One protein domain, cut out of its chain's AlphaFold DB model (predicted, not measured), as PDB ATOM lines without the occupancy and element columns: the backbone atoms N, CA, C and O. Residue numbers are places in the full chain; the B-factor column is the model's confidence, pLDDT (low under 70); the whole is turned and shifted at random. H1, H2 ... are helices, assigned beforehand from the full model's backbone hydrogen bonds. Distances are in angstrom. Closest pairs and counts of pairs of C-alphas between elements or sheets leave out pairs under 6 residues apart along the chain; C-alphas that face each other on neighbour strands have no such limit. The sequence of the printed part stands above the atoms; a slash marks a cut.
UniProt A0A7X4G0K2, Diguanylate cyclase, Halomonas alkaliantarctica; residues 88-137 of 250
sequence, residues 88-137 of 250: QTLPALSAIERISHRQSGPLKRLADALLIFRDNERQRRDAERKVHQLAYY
ATOM      1  N   GLN A  88     156.091 149.983 145.278       65.00
ATOM      2  CA  GLN A  88     155.562 149.390 146.511       65.00
ATOM      3  C   GLN A  88     156.165 148.010 146.794       65.00
ATOM      4  O   GLN A  88     156.591 147.288 145.885       65.00
ATOM      5  N   THR A  89     156.217 147.652 148.080       66.38
ATOM      6  CA  THR A  89     156.541 146.298 148.535       66.38
ATOM      7  C   THR A  89     155.507 145.318 147.987       66.38
ATOM      8  O   THR A  89     154.315 145.613 147.967       66.38
ATOM      9  N   LEU A  90     155.967 144.157 147.510       70.69
ATOM     10  CA  LEU A  90     155.076 143.132 146.964       70.69
ATOM     11  C   LEU A  90     154.031 142.735 148.024       70.69
ATOM     12  O   LEU A  90     154.422 142.344 149.130       70.69
ATOM     13  N   PRO A  91     152.725 142.827 147.718       72.00
ATOM     14  CA  PRO A  91     151.679 142.514 148.680       72.00
ATOM     15  C   PRO A  91     151.671 141.018 149.003       72.00
ATOM     16  O   PRO A  91     151.941 140.166 148.154       72.00
ATOM     17  N   ALA A  92     151.298 140.674 150.236       68.31
ATOM     18  CA  ALA A  92     151.236 139.280 150.680       68.31
ATOM     19  C   ALA A  92     150.154 138.457 149.945       68.31
ATOM     20  O   ALA A  92     150.189 137.237 150.005       68.31
ATOM     21  N   LEU A  93     149.197 139.100 149.253       78.00
ATOM     22  CA  LEU A  93     148.089 138.480 148.499       78.00
ATOM     23  C   LEU A  93     147.346 137.346 149.244       78.00
ATOM     24  O   LEU A  93     146.769 136.451 148.627       78.00
ATOM     25  N   SER A  94     147.282 137.400 150.577       72.75
ATOM     26  CA  SER A  94     146.704 136.336 151.417       72.75
ATOM     27  C   SER A  94     145.219 136.058 151.124       72.75
ATOM     28  O   SER A  94     144.729 134.939 151.299       72.75
ATOM     29  N   ALA A  95     144.477 137.057 150.634       72.44
ATOM     30  CA  ALA A  95     143.103 136.887 150.161       72.44
ATOM     31  C   ALA A  95     143.023 136.061 148.863       72.44
ATOM     32  O   ALA A  95     142.101 135.256 148.713       72.44
ATOM     33  N   ILE A  96     143.992 136.215 147.956       74.75
ATOM     34  CA  ILE A  96     144.086 135.460 146.698       74.75
ATOM     35  C   ILE A  96     144.516 134.022 146.968       74.75
ATOM     36  O   ILE A  96     143.914 133.105 146.413       74.75
ATOM     37  N   GLU A  97     145.456 133.806 147.890       77.00
ATOM     38  CA  GLU A  97     145.849 132.462 148.335       77.00
ATOM     39  C   GLU A  97     144.635 131.677 148.858       77.00
ATOM     40  O   GLU A  97     144.391 130.532 148.474       77.00
ATOM     41  N   ARG A  98     143.768 132.323 149.650       75.56
ATOM     42  CA  ARG A  98     142.513 131.704 150.113       75.56
ATOM     43  C   ARG A  98     141.549 131.376 148.970       75.56
ATOM     44  O   ARG A  98     140.829 130.381 149.070       75.56
ATOM     45  N   ILE A  99     141.490 132.196 147.920       72.12
ATOM     46  CA  ILE A  99     140.635 131.950 146.745       72.12
ATOM     47  C   ILE A  99     141.179 130.774 145.926       72.12
ATOM     48  O   ILE A  99     140.390 129.900 145.565       72.12
ATOM     49  N   SER A 100     142.495 130.717 145.709       76.94
ATOM     50  CA  SER A 100     143.179 129.600 145.042       76.94
ATOM     51  C   SER A 100     142.889 128.263 145.741       76.94
ATOM     52  O   SER A 100     142.490 127.289 145.097       76.94
ATOM     53  N   HIS A 101     142.976 128.222 147.075       77.44
ATOM     54  CA  HIS A 101     142.770 126.982 147.829       77.44
ATOM     55  C   HIS A 101     141.304 126.552 147.987       77.44
ATOM     56  O   HIS A 101     141.039 125.361 148.139       77.44
ATOM     57  N   ARG A 102     140.338 127.484 147.993       75.19
ATOM     58  CA  ARG A 102     138.930 127.172 148.326       75.19
ATOM     59  C   ARG A 102     137.982 127.082 147.135       75.19
ATOM     60  O   ARG A 102     136.857 126.622 147.319       75.19
ATOM     61  N   GLN A 103     138.359 127.568 145.954       70.88
ATOM     62  CA  GLN A 103     137.436 127.665 144.818       70.88
ATOM     63  C   GLN A 103     137.877 126.817 143.628       70.88
ATOM     64  O   GLN A 103     139.048 126.510 143.461       70.88
ATOM     65  N   SER A 104     136.913 126.438 142.789       71.88
ATOM     66  CA  SER A 104     137.130 125.752 141.511       71.88
ATOM     67  C   SER A 104     136.610 126.627 140.367       71.88
ATOM     68  O   SER A 104     135.707 127.437 140.570       71.88
ATOM     69  N   GLY A 105     137.167 126.475 139.162       80.88
ATOM     70  CA  GLY A 105     136.723 127.205 137.967       80.88
ATOM     71  C   GLY A 105     137.568 128.444 137.612       80.88
ATOM     72  O   GLY A 105     138.727 128.538 138.024       80.88
ATOM     73  N   PRO A 106     137.027 129.394 136.821       80.25
ATOM     74  CA  PRO A 106     137.795 130.506 136.239       80.25
ATOM     75  C   PRO A 106     138.486 131.405 137.268       80.25
ATOM     76  O   PRO A 106     139.615 131.835 137.051       80.25
ATOM     77  N   LEU A 107     137.844 131.642 138.416       74.94
ATOM     78  CA  LEU A 107     138.401 132.497 139.465       74.94
ATOM     79  C   LEU A 107     139.624 131.867 140.149       74.94
ATOM     80  O   LEU A 107     140.546 132.587 140.511       74.94
ATOM     81  N   LYS A 108     139.666 130.532 140.267       83.19
ATOM     82  CA  LYS A 108     140.851 129.817 140.757       83.19
ATOM     83  C   LYS A 108     142.027 130.013 139.804       83.19
ATOM     84  O   LYS A 108     143.102 130.385 140.241       83.19
ATOM     85  N   ARG A 109     141.801 129.841 138.495       82.62
ATOM     86  CA  ARG A 109     142.848 130.027 137.474       82.62
ATOM     87  C   ARG A 109     143.419 131.444 137.491       82.62
ATOM     88  O   ARG A 109     144.624 131.604 137.342       82.62
ATOM     89  N   LEU A 110     142.567 132.453 137.688       80.44
ATOM     90  CA  LEU A 110     143.007 133.841 137.855       80.44
ATOM     91  C   LEU A 110     143.818 134.028 139.140       80.44
ATOM     92  O   LEU A 110     144.868 134.658 139.099       80.44
ATOM     93  N   ALA A 111     143.371 133.455 140.261       80.69
ATOM     94  CA  ALA A 111     144.114 133.503 141.515       80.69
ATOM     95  C   ALA A 111     145.495 132.835 141.390       80.69
ATOM     96  O   ALA A 111     146.495 133.441 141.761       80.69
ATOM     97  N   ASP A 112     145.563 131.639 140.802       85.50
ATOM     98  CA  ASP A 112     146.811 130.902 140.569       85.50
ATOM     99  C   ASP A 112     147.764 131.695 139.657       85.50
ATOM    100  O   ASP A 112     148.946 131.831 139.963       85.50
ATOM    101  N   ALA A 113     147.248 132.280 138.570       87.00
ATOM    102  CA  ALA A 113     148.042 133.109 137.664       87.00
ATOM    103  C   ALA A 113     148.610 134.359 138.357       87.00
ATOM    104  O   ALA A 113     149.762 134.715 138.116       87.00
ATOM    105  N   LEU A 114     147.835 135.003 139.238       85.00
ATOM    106  CA  LEU A 114     148.296 136.165 140.004       85.00
ATOM    107  C   LEU A 114     149.375 135.801 141.026       85.00
ATOM    108  O   LEU A 114     150.313 136.574 141.211       85.00
ATOM    109  N   LEU A 115     149.283 134.628 141.659       86.69
ATOM    110  CA  LEU A 115     150.324 134.143 142.570       86.69
ATOM    111  C   LEU A 115     151.622 133.832 141.819       86.69
ATOM    112  O   LEU A 115     152.681 134.299 142.226       86.69
ATOM    113  N   ILE A 116     151.532 133.139 140.678       88.56
ATOM    114  CA  ILE A 116     152.688 132.882 139.805       88.56
ATOM    115  C   ILE A 116     153.315 134.204 139.346       88.56
ATOM    116  O   ILE A 116     154.534 134.356 139.377       88.56
ATOM    117  N   PHE A 117     152.497 135.180 138.946       86.56
ATOM    118  CA  PHE A 117     152.982 136.498 138.548       86.56
ATOM    119  C   PHE A 117     153.703 137.221 139.695       86.56
ATOM    120  O   PHE A 117     154.810 137.715 139.491       86.56
ATOM    121  N   ARG A 118     153.130 137.238 140.908       85.75
ATOM    122  CA  ARG A 118     153.771 137.808 142.107       85.75
ATOM    123  C   ARG A 118     155.126 137.156 142.373       85.75
ATOM    124  O   ARG A 118     156.093 137.859 142.657       85.75
ATOM    125  N   ASP A 119     155.194 135.831 142.304       88.25
ATOM    126  CA  ASP A 119     156.413 135.086 142.609       88.25
ATOM    127  C   ASP A 119     157.502 135.340 141.551       88.25
ATOM    128  O   ASP A 119     158.659 135.569 141.909       88.25
ATOM    129  N   ASN A 120     157.130 135.416 140.269       88.31
ATOM    130  CA  ASN A 120     158.036 135.827 139.191       88.31
ATOM    131  C   ASN A 120     158.542 137.264 139.384       88.31
ATOM    132  O   ASN A 120     159.740 137.516 139.275       88.31
ATOM    133  N   GLU A 121     157.658 138.207 139.721       86.81
ATOM    134  CA  GLU A 121     158.054 139.591 139.999       86.81
ATOM    135  C   GLU A 121     158.978 139.691 141.213       86.81
ATOM    136  O   GLU A 121     159.941 140.458 141.200       86.81
ATOM    137  N   ARG A 122     158.742 138.885 142.252       88.44
ATOM    138  CA  ARG A 122     159.645 138.793 143.400       88.44
ATOM    139  C   ARG A 122     161.031 138.318 142.974       88.44
ATOM    140  O   ARG A 122     162.012 138.981 143.299       88.44
ATOM    141  N   GLN A 123     161.110 137.214 142.232       88.31
ATOM    142  CA  GLN A 123     162.383 136.684 141.740       88.31
ATOM    143  C   GLN A 123     163.124 137.698 140.869       88.31
ATOM    144  O   GLN A 123     164.327 137.883 141.042       88.31
ATOM    145  N   ARG A 124     162.409 138.395 139.978       88.19
ATOM    146  CA  ARG A 124     162.977 139.453 139.137       88.19
ATOM    147  C   ARG A 124     163.577 140.575 139.983       88.19
ATOM    148  O   ARG A 124     164.739 140.916 139.792       88.19
ATOM    149  N   ARG A 125     162.825 141.105 140.954       87.12
ATOM    150  CA  ARG A 125     163.296 142.184 141.841       87.12
ATOM    151  C   ARG A 125     164.479 141.752 142.713       87.12
ATOM    152  O   ARG A 125     165.399 142.539 142.916       87.12
ATOM    153  N   ASP A 126     164.478 140.522 143.218       87.56
ATOM    154  CA  ASP A 126     165.598 139.992 144.007       87.56
ATOM    155  C   ASP A 126     166.851 139.795 143.138       87.56
ATOM    156  O   ASP A 126     167.957 140.135 143.563       87.56
ATOM    157  N   ALA A 127     166.687 139.323 141.897       86.12
ATOM    158  CA  ALA A 127     167.777 139.237 140.931       86.12
ATOM    159  C   ALA A 127     168.340 140.625 140.591       86.12
ATOM    160  O   ALA A 127     169.553 140.805 140.621       86.12
ATOM    161  N   GLU A 128     167.484 141.620 140.345       87.69
ATOM    162  CA  GLU A 128     167.895 143.007 140.086       87.69
ATOM    163  C   GLU A 128     168.668 143.609 141.255       87.69
ATOM    164  O   GLU A 128     169.737 144.180 141.052       87.69
ATOM    165  N   ARG A 129     168.183 143.430 142.490       86.00
ATOM    166  CA  ARG A 129     168.908 143.855 143.696       86.00
ATOM    167  C   ARG A 129     170.270 143.191 143.793       86.00
ATOM    168  O   ARG A 129     171.246 143.858 144.111       86.00
ATOM    169  N   LYS A 130     170.352 141.892 143.502       87.31
ATOM    170  CA  LYS A 130     171.616 141.160 143.548       87.31
ATOM    171  C   LYS A 130     172.581 141.616 142.457       87.31
ATOM    172  O   LYS A 130     173.760 141.780 142.737       87.31
ATOM    173  N   VAL A 131     172.090 141.866 141.242       89.25
ATOM    174  CA  VAL A 131     172.889 142.463 140.161       89.25
ATOM    175  C   VAL A 131     173.392 143.841 140.575       89.25
ATOM    176  O   VAL A 131     174.570 144.124 140.397       89.25
ATOM    177  N   HIS A 132     172.535 144.675 141.165       87.44
ATOM    178  CA  HIS A 132     172.927 145.990 141.659       87.44
ATOM    179  C   HIS A 132     173.999 145.889 142.752       87.44
ATOM    180  O   HIS A 132     175.040 146.531 142.631       87.44
ATOM    181  N   GLN A 133     173.802 145.022 143.753       89.00
ATOM    182  CA  GLN A 133     174.788 144.767 144.805       89.00
ATOM    183  C   GLN A 133     176.138 144.359 144.199       89.00
ATOM    184  O   GLN A 133     177.154 144.968 144.498       89.00
ATOM    185  N   LEU A 134     176.149 143.386 143.284       89.50
ATOM    186  CA  LEU A 134     177.375 142.898 142.643       89.50
ATOM    187  C   LEU A 134     178.037 143.931 141.719       89.50
ATOM    188  O   LEU A 134     179.246 143.889 141.514       89.50
ATOM    189  N   ALA A 135     177.257 144.836 141.127       91.31
ATOM    190  CA  ALA A 135     177.774 145.862 140.230       91.31
ATOM    191  C   ALA A 135     178.412 147.037 140.983       91.31
ATOM    192  O   ALA A 135     179.335 147.654 140.449       91.31
ATOM    193  N   TYR A 136     177.938 147.347 142.192       93.94
ATOM    194  CA  TYR A 136     178.264 148.589 142.903       93.94
ATOM    195  C   TYR A 136     178.926 148.399 144.272       93.94
ATOM    196  O   TYR A 136     179.514 149.346 144.790       93.94
ATOM    197  N   TYR A 137     178.898 147.195 144.835       96.50
ATOM    198  CA  TYR A 137     179.462 146.901 146.147       96.50
ATOM    199  C   TYR A 137     180.475 145.761 146.069       96.50
ATOM    200  O   TYR A 137     180.389 144.869 145.222       96.50
TER     201      TYR A 137
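This is residues 88 to 137 of the 250 residues of the protein "Diguanylate cyclase" of Halomonas alkaliantarctica (UniProt A0A7X4G0K2). An uneven helical hairpin: the short helix H1 packs on the first part of one long helix, H2, whose far end sticks out as residues 126 to 136, with Tyr 137 after it. H2 makes the length of the rod, whose C-alphas span 47 by 15 by 14 A. The printed part has 50 residues with two named helices, H1 then H2, and no named strand: all helix. It is only just loose, close to extended, with a radius of gyration of the C-alphas of 14.6 A.

Start at H1, residues 94 to 102, and pass the tight link to H2, residues 106 to 136. The two form a helical hairpin, running opposite ways at a steep tilt of 42 degrees. H2 touches H1 with residues 107 to 115 alone; look at the closest C-alphas, those of Ser 100 and Lys 108, 4.9 A apart. In both helices every O i to N i+4 pair is within hydrogen-bond range.

Find C-alpha 94 at (146.704, 136.336, 151.417), where H1 begins its 12.4 A. H2 runs 44.8 A from C-alpha 106 at (137.795, 130.506, 136.239) to C-alpha 136 at (178.264, 148.589, 142.903).

The C-alphas farthest apart, of Gly 105 and Tyr 137, are 47.8 A apart. The printed part has no cut. Look for pLDDT under 70 at residues 88, 89 and 92.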